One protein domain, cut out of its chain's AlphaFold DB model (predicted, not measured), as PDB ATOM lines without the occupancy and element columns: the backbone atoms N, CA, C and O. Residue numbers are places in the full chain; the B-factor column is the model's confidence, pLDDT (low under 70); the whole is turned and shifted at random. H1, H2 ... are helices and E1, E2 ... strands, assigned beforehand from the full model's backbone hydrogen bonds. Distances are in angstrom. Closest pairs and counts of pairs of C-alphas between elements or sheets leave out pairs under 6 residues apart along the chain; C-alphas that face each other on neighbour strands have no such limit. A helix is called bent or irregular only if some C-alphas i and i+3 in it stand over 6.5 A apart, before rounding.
ATOM      1  N   LEU A  16      -9.424  11.381 -20.363       86.38
ATOM      2  CA  LEU A  16      -8.850  10.256 -21.100       86.38
ATOM      3  C   LEU A  16      -9.653   8.991 -20.787       86.38
ATOM      4  O   LEU A  16      -9.402   8.317 -19.785       86.38
ATOM      5  N   GLY A  17     -10.649   8.712 -21.623       91.06
ATOM      6  CA  GLY A  17     -11.464   7.508 -21.592       91.06
ATOM      7  C   GLY A  17     -10.957   6.434 -22.555       91.06
ATOM      8  O   GLY A  17      -9.794   6.414 -22.969       91.06
ATOM      9  N   GLY A  18     -11.840   5.490 -22.883       92.38
ATOM     10  CA  GLY A  18     -11.473   4.372 -23.750       92.38
ATOM     11  C   GLY A  18     -11.277   4.752 -25.212       92.38
ATOM     12  O   GLY A  18     -10.352   4.249 -25.851       92.38
ATOM     13  N   GLU A  19     -12.073   5.691 -25.726       94.00
ATOM     14  CA  GLU A  19     -11.888   6.220 -27.081       94.00
ATOM     15  C   GLU A  19     -10.555   6.966 -27.202       94.00
ATOM     16  O   GLU A  19      -9.809   6.743 -28.157       94.00
ATOM     17  N   GLU A  20     -10.184   7.767 -26.200       95.19
ATOM     18  CA  GLU A  20      -8.910   8.485 -26.182       95.19
ATOM     19  C   GLU A  20      -7.717   7.527 -26.099       95.19
ATOM     20  O   GLU A  20      -6.713   7.747 -26.779       95.19
ATOM     21  N   LYS A  21      -7.814   6.431 -25.331       96.94
ATOM     22  CA  LYS A  21      -6.769   5.392 -25.292       96.94
ATOM     23  C   LYS A  21      -6.611   4.681 -26.637       96.94
ATOM     24  O   LYS A  21      -5.484   4.501 -27.098       96.94
ATOM     25  N   ALA A  22      -7.710   4.320 -27.300       97.38
ATOM     26  CA  ALA A  22      -7.655   3.742 -28.643       97.38
ATOM     27  C   ALA A  22      -7.079   4.741 -29.667       97.38
ATOM     28  O   ALA A  22      -6.223   4.381 -30.479       97.38
ATOM     29  N   SER A  23      -7.468   6.019 -29.582       97.12
ATOM     30  CA  SER A  23      -6.899   7.091 -30.405       97.12
ATOM     31  C   SER A  23      -5.397   7.259 -30.161       97.12
ATOM     32  O   SER A  23      -4.642   7.433 -31.115       97.12
ATOM     33  N   ALA A  24      -4.934   7.140 -28.913       97.12
ATOM     34  CA  ALA A  24      -3.512   7.202 -28.588       97.12
ATOM     35  C   ALA A  24      -2.717   6.059 -29.246       97.12
ATOM     36  O   ALA A  24      -1.617   6.294 -29.748       97.12
ATOM     37  N   VAL A  25      -3.277   4.845 -29.319       97.88
ATOM     38  CA  VAL A  25      -2.665   3.720 -30.052       97.88
ATOM     39  C   VAL A  25      -2.537   4.045 -31.545       97.88
ATOM     40  O   VAL A  25      -1.464   3.868 -32.126       97.88
ATOM     41  N   LEU A  26      -3.593   4.582 -32.166       98.00
ATOM     42  CA  LEU A  26      -3.551   5.011 -33.569       98.00
ATOM     43  C   LEU A  26      -2.536   6.134 -33.803       98.00
ATOM     44  O   LEU A  26      -1.838   6.131 -34.817       98.00
ATOM     45  N   ASP A  27      -2.420   7.077 -32.872       97.94
ATOM     46  CA  ASP A  27      -1.452   8.172 -32.935       97.94
ATOM     47  C   ASP A  27      -0.014   7.680 -32.845       97.94
ATOM     48  O   ASP A  27       0.828   8.122 -33.630       97.94
ATOM     49  N   ILE A  28       0.264   6.743 -31.934       97.62
ATOM     50  CA  ILE A  28       1.570   6.089 -31.831       97.62
ATOM     51  C   ILE A  28       1.890   5.405 -33.156       97.62
ATOM     52  O   ILE A  28       2.919   5.722 -33.745       97.62
ATOM     53  N   ARG A  29       0.981   4.577 -33.685       96.12
ATOM     54  CA  ARG A  29       1.131   3.938 -35.002       96.12
ATOM     55  C   ARG A  29       1.422   4.950 -36.111       96.12
ATOM     56  O   ARG A  29       2.337   4.744 -36.902       96.12
ATOM     57  N   ARG A  30       0.678   6.060 -36.182       97.56
ATOM     58  CA  ARG A  30       0.901   7.110 -37.196       97.56
ATOM     59  C   ARG A  30       2.287   7.745 -37.084       97.56
ATOM     60  O   ARG A  30       2.878   8.071 -38.107       97.56
ATOM     61  N   ARG A  31       2.793   7.941 -35.863       98.25
ATOM     62  CA  ARG A  31       4.094   8.580 -35.603       98.25
ATOM     63  C   ARG A  31       5.277   7.631 -35.779       98.25
ATOM     64  O   ARG A  31       6.333   8.079 -36.212       98.25
ATOM     65  N   THR A  32       5.122   6.359 -35.423       97.12
ATOM     66  CA  THR A  32       6.202   5.361 -35.459       97.12
ATOM     67  C   THR A  32       6.225   4.551 -36.750       97.12
ATOM     68  O   THR A  32       7.259   3.981 -37.085       97.12
ATOM     69  N   GLY A  33       5.099   4.474 -37.466       97.12
ATOM     70  CA  GLY A  33       4.914   3.580 -38.607       97.12
ATOM     71  C   GLY A  33       4.719   2.106 -38.228       97.12
ATOM     72  O   GLY A  33       4.603   1.278 -39.125       97.12
ATOM     73  N   ILE A  34       4.672   1.769 -36.933       96.88
ATOM     74  CA  ILE A  34       4.493   0.390 -36.453       96.88
ATOM     75  C   ILE A  34       3.030  -0.033 -36.639       96.88
ATOM     76  O   ILE A  34       2.114   0.681 -36.220       96.88
ATOM     77  N   GLY A  35       2.816  -1.181 -37.282       97.44
ATOM     78  CA  GLY A  35       1.496  -1.761 -37.522       97.44
ATOM     79  C   GLY A  35       0.767  -2.175 -36.238       97.44
ATOM     80  O   GLY A  35       1.369  -2.298 -35.170       97.44
ATOM     81  N   LEU A  36      -0.549  -2.394 -36.330       97.94
ATOM     82  CA  LEU A  36      -1.307  -2.912 -35.183       97.94
ATOM     83  C   LEU A  36      -0.938  -4.374 -34.908       97.94
ATOM     84  O   LEU A  36      -0.874  -4.769 -33.753       97.94
ATOM     85  N   GLU A  37      -0.605  -5.133 -35.948       97.56
ATOM     86  CA  GLU A  37      -0.067  -6.491 -35.902       97.56
ATOM     87  C   GLU A  37       1.226  -6.605 -35.073       97.56
ATOM     88  O   GLU A  37       1.449  -7.607 -34.396       97.56
ATOM     89  N   ASP A  38       2.015  -5.529 -35.040       97.44
ATOM     90  CA  ASP A  38       3.249  -5.395 -34.261       97.44
ATOM     91  C   ASP A  38       3.031  -4.588 -32.965       97.44
ATOM     92  O   ASP A  38       3.971  -4.057 -32.369       97.44
ATOM     93  N   THR A  39       1.781  -4.481 -32.504       98.06
ATOM     94  CA  THR A  39       1.409  -3.793 -31.263       98.06
ATOM     95  C   THR A  39       0.969  -4.797 -30.198       98.06
ATOM     96  O   THR A  39       0.086  -5.623 -30.420       98.06
ATOM     97  N   CYS A  40       1.551  -4.691 -29.002       98.12
ATOM     98  CA  CYS A  40       1.086  -5.384 -27.804       98.12
ATOM     99  C   CYS A  40       0.476  -4.365 -26.835       98.12
ATOM    100  O   CYS A  40       1.155  -3.424 -26.421       98.12
ATOM    101  N   TYR A  41      -0.783  -4.564 -26.450       98.50
ATOM    102  CA  TYR A  41      -1.497  -3.696 -25.516       98.50
ATOM    103  C   TYR A  41      -1.796  -4.424 -24.206       98.50
ATOM    104  O   TYR A  41      -2.337  -5.533 -24.205       98.50
ATOM    105  N   ILE A  42      -1.459  -3.781 -23.087       98.44
ATOM    106  CA  ILE A  42      -1.685  -4.297 -21.736       98.44
ATOM    107  C   ILE A  42      -2.594  -3.320 -20.990       98.44
ATOM    108  O   ILE A  42      -2.266  -2.141 -20.883       98.44
ATOM    109  N   GLY A  43      -3.713  -3.814 -20.464       97.56
ATOM    110  CA  GLY A  43      -4.689  -3.021 -19.709       97.56
ATOM    111  C   GLY A  43      -5.334  -3.820 -18.577       97.56
ATOM    112  O   GLY A  43      -5.023  -4.997 -18.389       97.56
ATOM    113  N   ASP A  44      -6.231  -3.192 -17.818       96.62
ATOM    114  CA  ASP A  44      -6.831  -3.804 -16.622       96.62
ATOM    115  C   ASP A  44      -8.308  -3.445 -16.392       96.62
ATOM    116  O   ASP A  44      -8.936  -3.982 -15.476       96.62
ATOM    117  N   SER A  45      -8.881  -2.528 -17.171       94.31
ATOM    118  CA  SER A  45     -10.169  -1.922 -16.830       94.31
ATOM    119  C   SER A  45     -11.097  -1.693 -18.020       94.31
ATOM    120  O   SER A  45     -10.734  -1.868 -19.181       94.31
ATOM    121  N   ILE A  46     -12.302  -1.203 -17.720       94.12
ATOM    122  CA  ILE A  46     -13.285  -0.759 -18.712       94.12
ATOM    123  C   ILE A  46     -12.738   0.284 -19.698       94.12
ATOM    124  O   ILE A  46     -13.107   0.264 -20.867       94.12
ATOM    125  N   THR A  47     -11.827   1.165 -19.266       95.25
ATOM    126  CA  THR A  47     -11.233   2.179 -20.157       95.25
ATOM    127  C   THR A  47     -10.314   1.566 -21.212       95.25
ATOM    128  O   THR A  47      -9.938   2.236 -22.159       95.25
ATOM    129  N   ASP A  48      -9.940   0.299 -21.077       98.00
ATOM    130  CA  ASP A  48      -9.047  -0.380 -22.010       98.00
ATOM    131  C   ASP A  48      -9.802  -1.140 -23.112       98.00
ATOM    132  O   ASP A  48      -9.185  -1.601 -24.068       98.00
ATOM    133  N   VAL A  49     -11.134  -1.248 -23.011       97.88
ATOM    134  CA  VAL A  49     -11.989  -2.048 -23.908       97.88
ATOM    135  C   VAL A  49     -11.782  -1.698 -25.382       97.88
ATOM    136  O   VAL A  49     -11.503  -2.587 -26.186       97.88
ATOM    137  N   GLN A  50     -11.867  -0.419 -25.746       98.38
ATOM    138  CA  GLN A  50     -11.733   0.016 -27.138       98.38
ATOM    139  C   GLN A  50     -10.310  -0.206 -27.666       98.38
ATOM    140  O   GLN A  50     -10.133  -0.568 -28.827       98.38
ATOM    141  N   ALA A  51      -9.292  -0.030 -26.820       98.38
ATOM    142  CA  ALA A  51      -7.909  -0.291 -27.201       98.38
ATOM    143  C   ALA A  51      -7.650  -1.795 -27.393       98.38
ATOM    144  O   ALA A  51      -6.996  -2.179 -28.362       98.38
ATOM    145  N   PHE A  52      -8.220  -2.652 -26.537       98.62
ATOM    146  CA  PHE A  52      -8.180  -4.102 -26.729       98.62
ATOM    147  C   PHE A  52      -8.829  -4.513 -28.050       98.62
ATOM    148  O   PHE A  52      -8.215  -5.235 -28.832       98.62
ATOM    149  N   GLN A  53     -10.040  -4.030 -28.330       98.44
ATOM    150  CA  GLN A  53     -10.748  -4.344 -29.572       98.44
ATOM    151  C   GLN A  53      -9.938  -3.917 -30.797       98.44
ATOM    152  O   GLN A  53      -9.652  -4.752 -31.651       98.44
ATOM    153  N   LEU A  54      -9.472  -2.663 -30.820       98.56
ATOM    154  CA  LEU A  54      -8.673  -2.115 -31.913       98.56
ATOM    155  C   LEU A  54      -7.412  -2.945 -32.190       98.56
ATOM    156  O   LEU A  54      -7.133  -3.294 -33.336       98.56
ATOM    157  N   VAL A  55      -6.631  -3.241 -31.149       98.50
ATOM    158  CA  VAL A  55      -5.354  -3.953 -31.297       98.50
ATOM    159  C   VAL A  55      -5.593  -5.396 -31.725       98.50
ATOM    160  O   VAL A  55      -4.934  -5.870 -32.647       98.50
ATOM    161  N   ARG A  56      -6.575  -6.074 -31.122       97.75
ATOM    162  CA  ARG A  56      -6.931  -7.458 -31.458       97.75
ATOM    163  C   ARG A  56      -7.446  -7.588 -32.892       97.75
ATOM    164  O   ARG A  56      -7.019  -8.485 -33.612       97.75
ATOM    165  N   GLU A  57      -8.341  -6.699 -33.323       98.06
ATOM    166  CA  GLU A  57      -8.869  -6.675 -34.697       98.06
ATOM    167  C   GLU A  57      -7.786  -6.328 -35.725       98.06
ATOM    168  O   GLU A  57      -7.798  -6.851 -36.837       98.06
ATOM    169  N   GLY A  58      -6.810  -5.505 -35.333       97.69
ATOM    170  CA  GLY A  58      -5.618  -5.205 -36.123       97.69
ATOM    171  C   GLY A  58      -4.563  -6.318 -36.150       97.69
ATOM    172  O   GLY A  58      -3.520  -6.128 -36.766       97.69
ATOM    173  N   GLY A  59      -4.800  -7.460 -35.493       97.62
ATOM    174  CA  GLY A  59      -3.879  -8.600 -35.450       97.62
ATOM    175  C   GLY A  59      -2.772  -8.504 -34.393       97.62
ATOM    176  O   GLY A  59      -1.944  -9.409 -34.304       97.62
ATOM    177  N   GLY A  60      -2.755  -7.442 -33.585       97.88
ATOM    178  CA  GLY A  60      -1.836  -7.262 -32.461       97.88
ATOM    179  C   GLY A  60      -2.196  -8.127 -31.262       97.88
ATOM    180  O   GLY A  60      -3.189  -8.844 -31.284       97.88
ATOM    181  N   LEU A  61      -1.395  -8.077 -30.197       98.56
ATOM    182  CA  LEU A  61      -1.591  -8.884 -28.988       98.56
ATOM    183  C   LEU A  61      -2.245  -8.073 -27.865       98.56
ATOM    184  O   LEU A  61      -1.851  -6.941 -27.590       98.56
ATOM    185  N   THR A  62      -3.200  -8.677 -27.158       98.62
ATOM    186  CA  THR A  62      -3.902  -8.028 -26.041       98.62
ATOM    187  C   THR A  62      -3.825  -8.829 -24.747       98.62
ATOM    188  O   THR A  62      -4.126 -10.024 -24.712       98.62
ATOM    189  N   ILE A  63      -3.432  -8.160 -23.662       98.75
ATOM    190  CA  ILE A  63      -3.210  -8.778 -22.354       98.75
ATOM    191  C   ILE A  63      -3.946  -7.992 -21.265       98.75
ATOM    192  O   ILE A  63      -3.731  -6.796 -21.082       98.75
ATOM    193  N   SER A  64      -4.774  -8.683 -20.490       98.50
ATOM    194  CA  SER A  64      -5.408  -8.155 -19.285       98.50
ATOM    195  C   SER A  64      -4.571  -8.515 -18.056       98.50
ATOM    196  O   SER A  64      -4.514  -9.686 -17.683       98.50
ATOM    197  N   PHE A  65      -3.950  -7.531 -17.400       98.19
ATOM    198  CA  PHE A  65      -3.153  -7.732 -16.181       98.19
ATOM    199  C   PHE A  65      -3.973  -7.406 -14.928       98.19
ATOM    200  O   PHE A  65      -4.321  -6.248 -14.707       98.19
ATOM    201  N   ASN A  66      -4.289  -8.414 -14.104       97.38
ATOM    202  CA  ASN A  66      -5.186  -8.287 -12.940       97.38
ATOM    203  C   ASN A  66      -6.469  -7.489 -13.262       97.38
ATOM    204  O   ASN A  66      -6.944  -6.660 -12.472       97.38
ATOM    205  N   GLY A  67      -6.983  -7.698 -14.476       96.44
ATOM    206  CA  GLY A  67      -8.075  -6.916 -15.019       96.44
ATOM    207  C   GLY A  67      -9.444  -7.311 -14.479       96.44
ATOM    208  O   GLY A  67      -9.649  -8.423 -13.979       96.44
ATOM    209  N   ASN A  68     -10.381  -6.376 -14.589       95.56
ATOM    210  CA  ASN A  68     -11.787  -6.584 -14.264       95.56
ATOM    211  C   ASN A  68     -12.518  -7.425 -15.332       95.56
ATOM    212  O   ASN A  68     -11.930  -7.894 -16.306       95.56
ATOM    213  N   GLU A  69     -13.829  -7.617 -15.162       96.19
ATOM    214  CA  GLU A  69     -14.636  -8.382 -16.121       96.19
ATOM    215  C   GLU A  69     -14.628  -7.795 -17.540       96.19
ATOM    216  O   GLU A  69     -14.656  -8.553 -18.509       96.19
ATOM    217  N   TYR A  70     -14.537  -6.469 -17.672       96.94
ATOM    218  CA  TYR A  70     -14.505  -5.781 -18.960       96.94
ATOM    219  C   TYR A  70     -13.189  -6.056 -19.688       96.94
ATOM    220  O   TYR A  70     -13.205  -6.453 -20.849       96.94
ATOM    221  N   ALA A  71     -12.059  -5.933 -18.991       97.19
ATOM    222  CA  ALA A  71     -10.744  -6.226 -19.545       97.19
ATOM    223  C   ALA A  71     -10.592  -7.707 -19.913       97.19
ATOM    224  O   ALA A  71     -10.150  -8.024 -21.015       97.19
ATOM    225  N   ILE A  72     -11.024  -8.621 -19.036       98.00
ATOM    226  CA  ILE A  72     -10.968 -10.068 -19.301       98.00
ATOM    227  C   ILE A  72     -11.868 -10.459 -20.479       98.00
ATOM    228  O   ILE A  72     -11.552 -11.397 -21.199       98.00
ATOM    229  N   ARG A  73     -12.990  -9.774 -20.710       97.75
ATOM    230  CA  ARG A  73     -13.858 -10.087 -21.853       97.75
ATOM    231  C   ARG A  73     -13.213  -9.732 -23.197       97.75
ATOM    232  O   ARG A  73     -13.449 -10.432 -24.181       97.75
ATOM    233  N   GLU A  74     -12.438  -8.653 -23.247       97.94
ATOM    234  CA  GLU A  74     -11.918  -8.104 -24.505       97.94
ATOM    235  C   GLU A  74     -10.463  -8.496 -24.799       97.94
ATOM    236  O   GLU A  74     -10.090  -8.596 -25.969       97.94
ATOM    237  N   ALA A  75      -9.649  -8.768 -23.779       98.12
ATOM    238  CA  ALA A  75      -8.279  -9.239 -23.964       98.12
ATOM    239  C   ALA A  75      -8.216 -10.698 -24.453       98.12
ATOM    240  O   ALA A  75      -9.123 -11.501 -24.229       98.12
ATOM    241  N   GLU A  76      -7.109 -11.069 -25.094       98.19
ATOM    242  CA  GLU A  76      -6.846 -12.448 -25.522       98.19
ATOM    243  C   GLU A  76      -6.194 -13.297 -24.433       98.19
ATOM    244  O   GLU A  76      -6.457 -14.497 -24.342       98.19
ATOM    245  N   TYR A  77      -5.355 -12.681 -23.603       98.62
ATOM    246  CA  TYR A  77      -4.679 -13.338 -22.491       98.62
ATOM    247  C   TYR A  77      -4.977 -12.640 -21.171       98.62
ATOM    248  O   TYR A  77      -4.983 -11.415 -21.083       98.62
ATOM    249  N   ALA A  78      -5.181 -13.436 -20.126       98.56
ATOM    250  CA  ALA A  78      -5.220 -12.974 -18.750       98.56
ATOM    251  C   ALA A  78      -3.865 -13.243 -18.093       98.56
ATOM    252  O   ALA A  78      -3.352 -14.363 -18.160       98.56
ATOM    253  N   VAL A  79      -3.325 -12.227 -17.427       98.56
ATOM    254  CA  VAL A  79      -2.170 -12.339 -16.540       98.56
ATOM    255  C   VAL A  79      -2.624 -12.000 -15.129       98.56
ATOM    256  O   VAL A  79      -3.132 -10.905 -14.890       98.56
ATOM    257  N   ILE A  80      -2.448 -12.939 -14.203       98.06
ATOM    258  CA  ILE A  80      -2.806 -12.770 -12.793       98.06
ATOM    259  C   ILE A  80      -1.544 -12.979 -11.966       98.06
ATOM    260  O   ILE A  80      -1.003 -14.085 -11.918       98.06
ATOM    261  N   ALA A  81      -1.054 -11.899 -11.361       96.38
ATOM    262  CA  ALA A  81       0.224 -11.879 -10.657       96.38
ATOM    263  C   ALA A  81       0.270 -10.758  -9.613       96.38
ATOM    264  O   ALA A  81      -0.350  -9.714  -9.782       96.38
ATOM    265  N   ASP A  82       1.062 -10.930  -8.564       94.06
ATOM    266  CA  ASP A  82       1.364  -9.891  -7.570       94.06
ATOM    267  C   ASP A  82       2.529  -8.973  -7.985       94.06
ATOM    268  O   ASP A  82       2.780  -7.945  -7.354       94.06
ATOM    269  N   ASN A  83       3.220  -9.310  -9.076       95.25
ATOM    270  CA  ASN A  83       4.362  -8.573  -9.587       95.25
ATOM    271  C   ASN A  83       4.308  -8.429 -11.114       95.25
ATOM    272  O   ASN A  83       3.891  -9.336 -11.833       95.25
ATOM    273  N   THR A  84       4.772  -7.290 -11.626       96.12
ATOM    274  CA  THR A  84       4.737  -6.958 -13.056       96.12
ATOM    275  C   THR A  84       5.900  -7.537 -13.860       96.12
ATOM    276  O   THR A  84       5.887  -7.423 -15.077       96.12
ATOM    277  N   VAL A  85       6.885  -8.213 -13.260       97.38
ATOM    278  CA  VAL A  85       8.017  -8.799 -14.013       97.38
ATOM    279  C   VAL A  85       7.564  -9.755 -15.132       97.38
ATOM    280  O   VAL A  85       8.221  -9.857 -16.167       97.38
ATOM    281  N   VAL A  86       6.395 -10.389 -14.980       97.38
ATOM    282  CA  VAL A  86       5.754 -11.190 -16.036       97.38
ATOM    283  C   VAL A  86       5.418 -10.371 -17.286       97.38
ATOM    284  O   VAL A  86       5.611 -10.864 -18.395       97.38
ATOM    285  N   THR A  87       4.980  -9.114 -17.154       97.75
ATOM    286  CA  THR A  87       4.679  -8.267 -18.318       97.75
ATOM    287  C   THR A  87       5.957  -7.880 -19.051       97.75
ATOM    288  O   THR A  87       5.964  -7.885 -20.278       97.75
ATOM    289  N   SER A  88       7.059  -7.654 -18.330       97.44
ATOM    290  CA  SER A  88       8.382  -7.438 -18.931       97.44
ATOM    291  C   SER A  88       8.856  -8.654 -19.729       97.44
ATOM    292  O   SER A  88       9.376  -8.493 -20.830       97.44
ATOM    293  N   VAL A  89       8.649  -9.870 -19.206       97.62
ATOM    294  CA  VAL A  89       8.982 -11.119 -19.916       97.62
ATOM    295  C   VAL A  89       8.171 -11.244 -21.203       97.62
ATOM    296  O   VAL A  89       8.742 -11.471 -22.269       97.62
ATOM    297  N   LEU A  90       6.851 -11.049 -21.129       97.94
ATOM    298  CA  LEU A  90       5.973 -11.129 -22.299       97.94
ATOM    299  C   LEU A  90       6.306 -10.044 -23.334       97.94
ATOM    300  O   LEU A  90       6.336 -10.335 -24.527       97.94
ATOM    301  N   ALA A  91       6.623  -8.823 -22.893       97.44
ATOM    302  CA  ALA A  91       7.021  -7.725 -23.771       97.44
ATOM    303  C   ALA A  91       8.367  -7.984 -24.469       97.44
ATOM    304  O   ALA A  91       8.497  -7.704 -25.658       97.44
ATOM    305  N   GLU A  92       9.362  -8.546 -23.772       97.12
ATOM    306  CA  GLU A  92      10.648  -8.893 -24.389       97.12
ATOM    307  C   GLU A  92      10.488  -9.999 -25.441       97.12
ATOM    308  O   GLU A  92      11.058  -9.915 -26.532       97.12
ATOM    309  N   VAL A  93       9.685 -11.017 -25.133       97.38
ATOM    310  CA  VAL A  93       9.383 -12.103 -26.071       97.38
ATOM    311  C   VAL A  93       8.635 -11.553 -27.285       97.38
ATOM    312  O   VAL A  93       9.042 -11.833 -28.413       97.38
ATOM    313  N   PHE A  94       7.625 -10.704 -27.075       97.81
ATOM    314  CA  PHE A  94       6.905 -10.028 -28.156       97.81
ATOM    315  C   PHE A  94       7.849  -9.216 -29.043       97.81
ATOM    316  O   PHE A  94       7.824  -9.350 -30.261       97.81
ATOM    317  N   HIS A  95       8.741  -8.425 -28.446       96.00
ATOM    318  CA  HIS A  95       9.692  -7.607 -29.191       96.00
ATOM    319  C   HIS A  95      10.632  -8.440 -30.077       96.00
ATOM    320  O   HIS A  95      10.946  -8.030 -31.193       96.00
ATOM    321  N   LYS A  96      11.089  -9.602 -29.597       96.06
ATOM    322  CA  LYS A  96      12.071 -10.430 -30.319       96.06
ATOM    323  C   LYS A  96      11.459 -11.419 -31.300       96.06
ATOM    324  O   LYS A  96      12.117 -11.795 -32.265       96.06
ATOM    325  N   THR A  97      10.253 -11.899 -31.017       96.00
ATOM    326  CA  THR A  97       9.653 -13.049 -31.719       96.00
ATOM    327  C   THR A  97       8.233 -12.786 -32.215       96.00
ATOM    328  O   THR A  97       7.613 -13.665 -32.814       96.00
ATOM    329  N   GLY A  98       7.724 -11.573 -31.996       95.94
ATOM    330  CA  GLY A  98       6.379 -11.163 -32.367       95.94
ATOM    331  C   GLY A  98       5.293 -11.865 -31.553       95.94
ATOM    332  O   GLY A  98       5.538 -12.546 -30.550       95.94
ATOM    333  N   ARG A  99       4.058 -11.710 -32.026       96.12
ATOM    334  CA  ARG A  99       2.852 -12.307 -31.441       96.12
ATOM    335  C   ARG A  99       2.950 -13.828 -31.275       96.12
ATOM    336  O   ARG A  99       2.624 -14.346 -30.208       96.12
ATOM    337  N   GLU A 100       3.420 -14.538 -32.298       96.00
ATOM    338  CA  GLU A 100       3.463 -16.008 -32.301       96.00
ATOM    339  C   GLU A 100       4.408 -16.579 -31.242       96.00
ATOM    340  O   GLU A 100       4.101 -17.595 -30.618       96.00
ATOM    341  N   GLY A 101       5.535 -15.915 -30.977       95.88
ATOM    342  CA  GLY A 101       6.435 -16.358 -29.918       95.88
ATOM    343  C   GLY A 101       5.842 -16.176 -28.522       95.88
ATOM    344  O   GLY A 101       6.025 -17.044 -27.667       95.88
ATOM    345  N   VAL A 102       5.046 -15.120 -28.303       97.31
ATOM    346  CA  VAL A 102       4.293 -14.972 -27.048       97.31
ATOM    347  C   VAL A 102       3.234 -16.054 -26.920       97.31
ATOM    348  O   VAL A 102       3.133 -16.661 -25.861       97.31
ATOM    349  N   ILE A 103       2.488 -16.347 -27.988       96.69
ATOM    350  CA  ILE A 103       1.494 -17.427 -27.999       96.69
ATOM    351  C   ILE A 103       2.149 -18.771 -27.658       96.69
ATOM    352  O   ILE A 103       1.672 -19.481 -26.775       96.69
ATOM    353  N   ASN A 104       3.273 -19.101 -28.302       95.75
ATOM    354  CA  ASN A 104       3.991 -20.352 -28.061       95.75
ATOM    355  C   ASN A 104       4.478 -20.487 -26.613       95.75
ATOM    356  O   ASN A 104       4.551 -21.598 -26.086       95.75
ATOM    357  N   LEU A 105       4.842 -19.364 -25.993       96.19
ATOM    358  CA  LEU A 105       5.285 -19.319 -24.609       96.19
ATOM    359  C   LEU A 105       4.112 -19.367 -23.620       96.19
ATOM    360  O   LEU A 105       4.181 -20.081 -22.626       96.19
ATOM    361  N   ALA A 106       3.051 -18.605 -23.877       96.44
ATOM    362  CA  ALA A 106       1.913 -18.436 -22.980       96.44
ATOM    363  C   ALA A 106       0.967 -19.645 -22.980       96.44
ATOM    364  O   ALA A 106       0.387 -19.960 -21.944       96.44
ATOM    365  N   ASP A 107       0.820 -20.340 -24.111       95.81
ATOM    366  CA  ASP A 107      -0.026 -21.538 -24.199       95.81
ATOM    367  C   ASP A 107       0.622 -22.767 -23.519       95.81
ATOM    368  O   ASP A 107      -0.079 -23.723 -23.191       95.81
ATOM    369  N   ASP A 108       1.934 -22.723 -23.250       94.50
ATOM    370  CA  ASP A 108       2.708 -23.730 -22.501       94.50
ATOM    371  C   ASP A 108       3.537 -23.057 -21.389       94.50
ATOM    372  O   ASP A 108       4.770 -23.130 -21.334       94.50
ATOM    373  N   TRP A 109       2.841 -22.315 -20.524       96.19
ATOM    374  CA  TRP A 109       3.452 -21.464 -19.506       96.19
ATOM    375  C   TRP A 109       4.090 -22.275 -18.368       96.19
ATOM    376  O   TRP A 109       3.475 -22.560 -17.339       96.19
ATOM    377  N   THR A 110       5.359 -22.639 -18.554       95.56
ATOM    378  CA  THR A 110       6.162 -23.382 -17.574       95.56
ATOM    379  C   THR A 110       7.562 -22.789 -17.422       95.56
ATOM    380  O   THR A 110       8.115 -22.175 -18.338       95.56
ATOM    381  N   MET A 111       8.190 -23.019 -16.264       93.62
ATOM    382  CA  MET A 111       9.560 -22.562 -15.995       93.62
ATOM    383  C   MET A 111      10.568 -23.188 -16.973       93.62
ATOM    384  O   MET A 111      11.526 -22.541 -17.394       93.62
ATOM    385  N   GLU A 112      10.341 -24.442 -17.372       93.25
ATOM    386  CA  GLU A 112      11.158 -25.139 -18.366       93.25
ATOM    387  C   GLU A 112      11.059 -24.472 -19.743       93.25
ATOM    388  O   GLU A 112      12.087 -24.213 -20.376       93.25
ATOM    389  N   LYS A 113       9.840 -24.135 -20.185       94.06
ATOM    390  CA  LYS A 113       9.603 -23.437 -21.451       94.06
ATOM    391  C   LYS A 113      10.241 -22.048 -21.461       94.06
ATOM    392  O   LYS A 113      10.929 -21.709 -22.425       94.06
ATOM    393  N   LEU A 114      10.088 -21.286 -20.376       93.75
ATOM    394  CA  LEU A 114      10.713 -19.971 -20.196       93.75
ATOM    395  C   LEU A 114      12.235 -20.044 -20.372       93.75
ATOM    396  O   LEU A 114      12.793 -19.337 -21.214       93.75
ATOM    397  N   LYS A 115      12.891 -20.974 -19.665       91.94
ATOM    398  CA  LYS A 115      14.347 -21.194 -19.738       91.94
ATOM    399  C   LYS A 115      14.815 -21.625 -21.127       91.94
ATOM    400  O   LYS A 115      15.870 -21.188 -21.581       91.94
ATOM    401  N   ARG A 116      14.041 -22.473 -21.811       91.81
ATOM    402  CA  ARG A 116      14.377 -22.978 -23.154       91.81
ATOM    403  C   ARG A 116      14.079 -22.004 -24.284       91.81
ATOM    404  O   ARG A 116      14.641 -22.176 -25.360       91.81
ATOM    405  N   SER A 117      13.225 -21.003 -24.065       89.19
ATOM    406  CA  SER A 117      12.812 -20.057 -25.108       89.19
ATOM    407  C   SER A 117      13.986 -19.321 -25.764       89.19
ATOM    408  O   SER A 117      13.854 -18.847 -26.890       89.19
ATOM    409  N   GLY A 118      15.109 -19.156 -25.047       86.19
ATOM    410  CA  GLY A 118      16.288 -18.399 -25.493       86.19
ATOM    411  C   GLY A 118      16.020 -16.914 -25.770       86.19
ATOM    412  O   GLY A 118      16.933 -16.177 -26.133       86.19
ATOM    413  N   SER A 119      14.776 -16.470 -25.594       85.19
ATOM    414  CA  SER A 119      14.289 -15.150 -25.991       85.19
ATOM    415  C   SER A 119      14.312 -14.166 -24.824       85.19
ATOM    416  O   SER A 119      14.243 -12.961 -25.035       85.19
ATOM    417  N   ILE A 120      14.472 -14.651 -23.594       94.38
ATOM    418  CA  ILE A 120      14.440 -13.835 -22.379       94.38
ATOM    419  C   ILE A 120      15.871 -13.495 -21.958       94.38
ATOM    420  O   ILE A 120      16.742 -14.365 -21.910       94.38
ATOM    421  N   ASN A 121      16.129 -12.224 -21.652       94.38
ATOM    422  CA  ASN A 121      17.417 -11.775 -21.141       94.38
ATOM    423  C   ASN A 121      17.774 -12.534 -19.844       94.38
ATOM    424  O   ASN A 121      16.937 -12.616 -18.944       94.38
ATOM    425  N   PRO A 122      19.018 -13.026 -19.672       95.50
ATOM    426  CA  PRO A 122      19.416 -13.760 -18.468       95.50
ATOM    427  C   PRO A 122      19.211 -12.996 -17.151       95.50
ATOM    428  O   PRO A 122      18.943 -13.601 -16.116       95.50
ATOM    429  N   TYR A 123      19.345 -11.667 -17.154       95.94
ATOM    430  CA  TYR A 123      19.026 -10.839 -15.994       95.94
ATOM    431  C   TYR A 123      17.522 -10.846 -15.701       95.94
ATOM    432  O   TYR A 123      17.141 -11.128 -14.568       95.94
ATOM    433  N   LEU A 124      16.680 -10.624 -16.716       96.44
ATOM    434  CA  LEU A 124      15.226 -10.649 -16.550       96.44
ATOM    435  C   LEU A 124      14.732 -12.028 -16.093       96.44
ATOM    436  O   LEU A 124      13.890 -12.106 -15.207       96.44
ATOM    437  N   MET A 125      15.308 -13.106 -16.631       96.44
ATOM    438  CA  MET A 125      14.992 -14.472 -16.211       96.44
ATOM    439  C   MET A 125      15.333 -14.707 -14.730       96.44
ATOM    440  O   MET A 125      14.525 -15.272 -13.998       96.44
ATOM    441  N   ARG A 126      16.492 -14.223 -14.259       95.69
ATOM    442  CA  ARG A 126      16.869 -14.317 -12.836       95.69
ATOM    443  C   ARG A 126      15.928 -13.530 -11.930       95.69
ATOM    444  O   ARG A 126      15.564 -14.034 -10.874       95.69
ATOM    445  N   GLU A 127      15.526 -12.325 -12.330       96.75
ATOM    446  CA  GLU A 127      14.548 -11.545 -11.564       96.75
ATOM    447  C   GLU A 127      13.176 -12.224 -11.547       96.75
ATOM    448  O   GLU A 127      12.543 -12.292 -10.496       96.75
ATOM    449  N   PHE A 128      12.745 -12.790 -12.675       96.75
ATOM    450  CA  PHE A 128      11.505 -13.555 -12.757       96.75
ATOM    451  C   PHE A 128      11.527 -14.773 -11.816       96.75
ATOM    452  O   PHE A 128      10.585 -14.957 -11.051       96.75
ATOM    453  N   GLU A 129      12.613 -15.554 -11.795       95.44
ATOM    454  CA  GLU A 129      12.787 -16.686 -10.865       95.44
ATOM    455  C   GLU A 129      12.840 -16.248  -9.399       95.44
ATOM    456  O   GLU A 129      12.310 -16.930  -8.526       95.44
ATOM    457  N   ARG A 130      13.474 -15.105  -9.116       95.69
ATOM    458  CA  ARG A 130      13.559 -14.556  -7.759       95.69
ATOM    459  C   ARG A 130      12.188 -14.133  -7.235       95.69
ATOM    460  O   ARG A 130      11.913 -14.313  -6.054       95.69
ATOM    461  N   VAL A 131      11.365 -13.533  -8.093       96.12
ATOM    462  CA  VAL A 131      10.010 -13.084  -7.750       96.12
ATOM    463  C   VAL A 131       9.053 -14.274  -7.641       96.12
ATOM    464  O   VAL A 131       8.317 -14.370  -6.665       96.12
ATOM    465  N   PHE A 132       9.099 -15.199  -8.598       95.00
ATOM    466  CA  PHE A 132       8.206 -16.357  -8.686       95.00
ATOM    467  C   PHE A 132       8.952 -17.656  -8.360       95.00
ATOM    468  O   PHE A 132       9.045 -18.569  -9.182       95.00
ATOM    469  N   SER A 133       9.525 -17.722  -7.153       90.38
ATOM    470  CA  SER A 133      10.377 -18.844  -6.731       90.38
ATOM    471  C   SER A 133       9.602 -20.128  -6.434       90.38
ATOM    472  O   SER A 133      10.163 -21.217  -6.532       90.38
ATOM    473  N   ASN A 134       8.337 -19.990  -6.031       88.62
ATOM    474  CA  ASN A 134       7.490 -21.097  -5.586       88.62
ATOM    475  C   ASN A 134       6.448 -21.442  -6.650       88.62
ATOM    476  O   ASN A 134       6.413 -22.566  -7.142       88.62
ATOM    477  N   ASP A 135       5.652 -20.442  -7.032       92.69
ATOM    478  CA  ASP A 135       4.539 -20.582  -7.960       92.69
ATOM    479  C   ASP A 135       4.678 -19.571  -9.095       92.69
ATOM    480  O   ASP A 135       4.991 -18.398  -8.878       92.69
ATOM    481  N   LEU A 136       4.431 -20.035 -10.319       96.06
ATOM    482  CA  LEU A 136       4.370 -19.163 -11.484       96.06
ATOM    483  C   LEU A 136       3.094 -18.313 -11.451       96.06
ATOM    484  O   LEU A 136       2.043 -18.803 -11.029       96.06
ATOM    485  N   PRO A 137       3.143 -17.075 -11.972       97.00
ATOM    486  CA  PRO A 137       1.935 -16.295 -12.171       97.00
ATOM    487  C   PRO A 137       1.048 -16.989 -13.204       97.00
ATOM    488  O   PRO A 137       1.541 -17.663 -14.115       97.00
ATOM    489  N   THR A 138      -0.259 -16.775 -13.110       97.88
ATOM    490  CA  THR A 138      -1.183 -17.286 -14.119       97.88
ATOM    491  C   THR A 138      -1.012 -16.474 -15.393       97.88
ATOM    492  O   THR A 138      -1.250 -15.269 -15.392       97.88
ATOM    493  N   VAL A 139      -0.664 -17.143 -16.489       98.19
ATOM    494  CA  VAL A 139      -0.759 -16.614 -17.852       98.19
ATOM    495  C   VAL A 139      -1.633 -17.585 -18.628       98.19
ATOM    496  O   VAL A 139      -1.307 -18.763 -18.734       98.19
ATOM    497  N   SER A 140      -2.796 -17.132 -19.094       98.19
ATOM    498  CA  SER A 140      -3.766 -18.029 -19.725       98.19
ATOM    499  C   SER A 140      -4.517 -17.352 -20.856       98.19
ATOM    500  O   SER A 140      -5.001 -16.229 -20.708       98.19
ATOM    501  N   ARG A 141      -4.658 -18.067 -21.975       98.19
ATOM    502  CA  ARG A 141      -5.534 -17.659 -23.068       98.19
ATOM    503  C   ARG A 141      -6.983 -17.643 -22.587       98.19
ATOM    504  O   ARG A 141      -7.487 -18.627 -22.036       98.19
ATOM    505  N   ILE A 142      -7.669 -16.534 -22.823       98.38
ATOM    506  CA  ILE A 142      -9.068 -16.365 -22.451       98.38
ATOM    507  C   ILE A 142      -9.947 -17.077 -23.479       98.38
ATOM    508  O   ILE A 142      -9.823 -16.909 -24.690       98.38
ATOM    509  N   THR A 143     -10.863 -17.897 -22.980       98.00
ATOM    510  CA  THR A 143     -11.848 -18.642 -23.765       98.00
ATOM    511  C   THR A 143     -13.201 -18.568 -23.072       98.00
ATOM    512  O   THR A 143     -13.287 -18.368 -21.861       98.00
ATOM    513  N   SER A 144     -14.286 -18.834 -23.797       97.00
ATOM    514  CA  SER A 144     -15.630 -18.890 -23.201       97.00
ATOM    515  C   SER A 144     -15.753 -19.897 -22.046       97.00
ATOM    516  O   SER A 144     -16.586 -19.715 -21.159       97.00
ATOM    517  N   LYS A 145     -14.908 -20.939 -22.022       97.75
ATOM    518  CA  LYS A 145     -14.908 -21.991 -20.996       97.75
ATOM    519  C   LYS A 145     -14.251 -21.555 -19.685       97.75
ATOM    520  O   LYS A 145     -14.739 -21.923 -18.621       97.75
ATOM    521  N   ASN A 146     -13.153 -20.799 -19.749       97.94
ATOM    522  CA  ASN A 146     -12.380 -20.400 -18.564       97.94
ATOM    523  C   ASN A 146     -12.625 -18.945 -18.126       97.94
ATOM    524  O   ASN A 146     -12.265 -18.603 -17.003       97.94
ATOM    525  N   MET A 147     -13.286 -18.120 -18.946       97.75
ATOM    526  CA  MET A 147     -13.493 -16.686 -18.698       97.75
ATOM    527  C   MET A 147     -14.025 -16.389 -17.294       97.75
ATOM    528  O   MET A 147     -13.406 -15.626 -16.566       97.75
ATOM    529  N   ARG A 148     -15.107 -17.049 -16.851       97.56
ATOM    530  CA  ARG A 148     -15.671 -16.810 -15.505       97.56
ATOM    531  C   ARG A 148     -14.678 -17.116 -14.383       97.56
ATOM    532  O   ARG A 148     -14.625 -16.394 -13.390       97.56
ATOM    533  N   ALA A 149     -13.912 -18.199 -14.525       98.00
ATOM    534  CA  ALA A 149     -12.919 -18.589 -13.533       98.00
ATOM    535  C   ALA A 149     -11.764 -17.578 -13.488       98.00
ATOM    536  O   ALA A 149     -11.382 -17.156 -12.396       98.00
ATOM    537  N   LEU A 150     -11.283 -17.143 -14.658       97.94
ATOM    538  CA  LEU A 150     -10.239 -16.126 -14.791       97.94
ATOM    539  C   LEU A 150     -10.692 -14.773 -14.243       97.94
ATOM    540  O   LEU A 150      -9.963 -14.184 -13.456       97.94
ATOM    541  N   THR A 151     -11.907 -14.312 -14.557       97.50
ATOM    542  CA  THR A 151     -12.463 -13.070 -13.996       97.50
ATOM    543  C   THR A 151     -12.478 -13.115 -12.472       97.50
ATOM    544  O   THR A 151     -12.018 -12.178 -11.826       97.50
ATOM    545  N   ARG A 152     -12.949 -14.220 -11.877       96.69
ATOM    546  CA  ARG A 152     -12.991 -14.367 -10.416       96.69
ATOM    547  C   ARG A 152     -11.594 -14.320  -9.792       96.69
ATOM    548  O   ARG A 152     -11.406 -13.631  -8.796       96.69
ATOM    549  N   GLN A 153     -10.634 -15.054 -10.356       96.31
ATOM    550  CA  GLN A 153      -9.252 -15.069  -9.860       96.31
ATOM    551  C   GLN A 153      -8.588 -13.695 -10.019       96.31
ATOM    552  O   GLN A 153      -7.994 -13.186  -9.074       96.31
ATOM    553  N   SER A 154      -8.757 -13.070 -11.184       96.00
ATOM    554  CA  SER A 154      -8.192 -11.762 -11.514       96.00
ATOM    555  C   SER A 154      -8.724 -10.669 -10.585       96.00
ATOM    556  O   SER A 154      -7.944  -9.914 -10.010       96.00
ATOM    557  N   MET A 155     -10.039 -10.645 -10.340       94.25
ATOM    558  CA  MET A 155     -10.664  -9.718  -9.391       94.25
ATOM    559  C   MET A 155     -10.200  -9.948  -7.949       94.25
ATOM    560  O   MET A 155      -9.989  -8.981  -7.221       94.25
TER     561      MET A 155
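This is residues 16 to 155 of the 170 residues of an uncharacterized protein of Euryarchaeota archaeon (UniProt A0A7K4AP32). A small four-stranded sheet, E1 to E4, forms the core between two layers of helices: H2, H3 and H7 cover one face, and the two arms of the bent helix H4 cover the other. Farther out, H1 packs on the outside of H2 at one end of the molecule, and at the opposite end H6 packs on the arm H4a, with H5 close by. The printed part has 140 residues with seven named helices and four named strands, in the order H1 E1 H2 E2 H3 E3 H4 H5 H6 E4 H7; the class is mixed, helices and strands. The sheet's order is E1 E2 E3 E4, and it is mixed: E1, E2 and E3 are parallel, and E4 is antiparallel to E3. The whole is compact, with a radius of gyration of the C-alphas of 14.8 A and spans of 39 by 35 by 24 A.

Look first for the sheet: E1 is residues 40 to 43, E2 residues 61 to 65, 13.0 A long, E3 residues 77 to 80 and E4 residues 138 to 141. Find C-alpha 18 at (-11.473, 4.372, -23.750); from there H1, residues 18 to 32, runs 21.2 A. H2 is residues 46 to 57, 17.6 A, and is irregular: C-alphas 47 and 50 are 7.3 A apart. H3, residues 69 to 74, is short. H4, residues 85 to 106, was assigned as one helix by its hydrogen bonds but is bent, with C-alphas 96 and 99 standing 9.5 A apart; its arms are H4a, residues 85 to 96, 16.9 A, and H4b, residues 99 to 106, 10.5 A. Then come H5, residues 111 to 116, and H6, residues 122 to 131, 14.3 A. H7, residues 147 to 155, 12.0 A, ends with C-alpha 155 at (-10.664, -9.718, -9.391).

Begin in the sheet, where N 41 and O 61 of E1 and E2 are 2.8 A apart, within hydrogen-bond range. Between E2 and E3 look at N 79 and O 64, 2.8 A, and between E3 and E4 at N 78 and O 140, 2.9 A. E1, H2, E2 and E2, H3, E3 are strand-helix-strand units, two parallel neighbour strands with a helix between, each with a right-handed crossover. H2 is on the sheet over E1 and E2 at a height of 8.4 A. On the same face H3 lies over E2 and H7 over E3. H3 touches H2, closest at the C-alphas of Ile 46 and Tyr 70, 5.2 A, and touches H7, closest at those of Glu 69 and Thr 151, 5.6 A. On the opposite face H4a and H4b are each at a height of 9.2 A. H1 is not on the sheet but touches H2 at a steep tilt of 44 degrees, with the C-alphas of Gly 18 and Thr 47 closest at 4.2 A. H6 touches H4a, by residues 85 to 89 of H4a alone, at a shallow tilt of 25 degrees, opposite ways; the closest C-alphas are those of Val 85 and Phe 128, 6.0 A. H5 is close but not clearly touching H4b, with the C-alphas of Leu 105 and Lys 113 closest at 6.8 A. In H1, H3, H4a, H4b, H5, H6 and H7 every O i to N i+4 pair is within hydrogen-bond range; in H2 it is 6 of 8.

The two C-alphas farthest apart are those of Arg 30 and Asn 134, 42.9 A. The printed part has no cut. No link is long; H1 to E1 and H6 to E4 are short, and the others are tight. The mean pLDDT of the printed part is 96.4, and no printed residue is under 70.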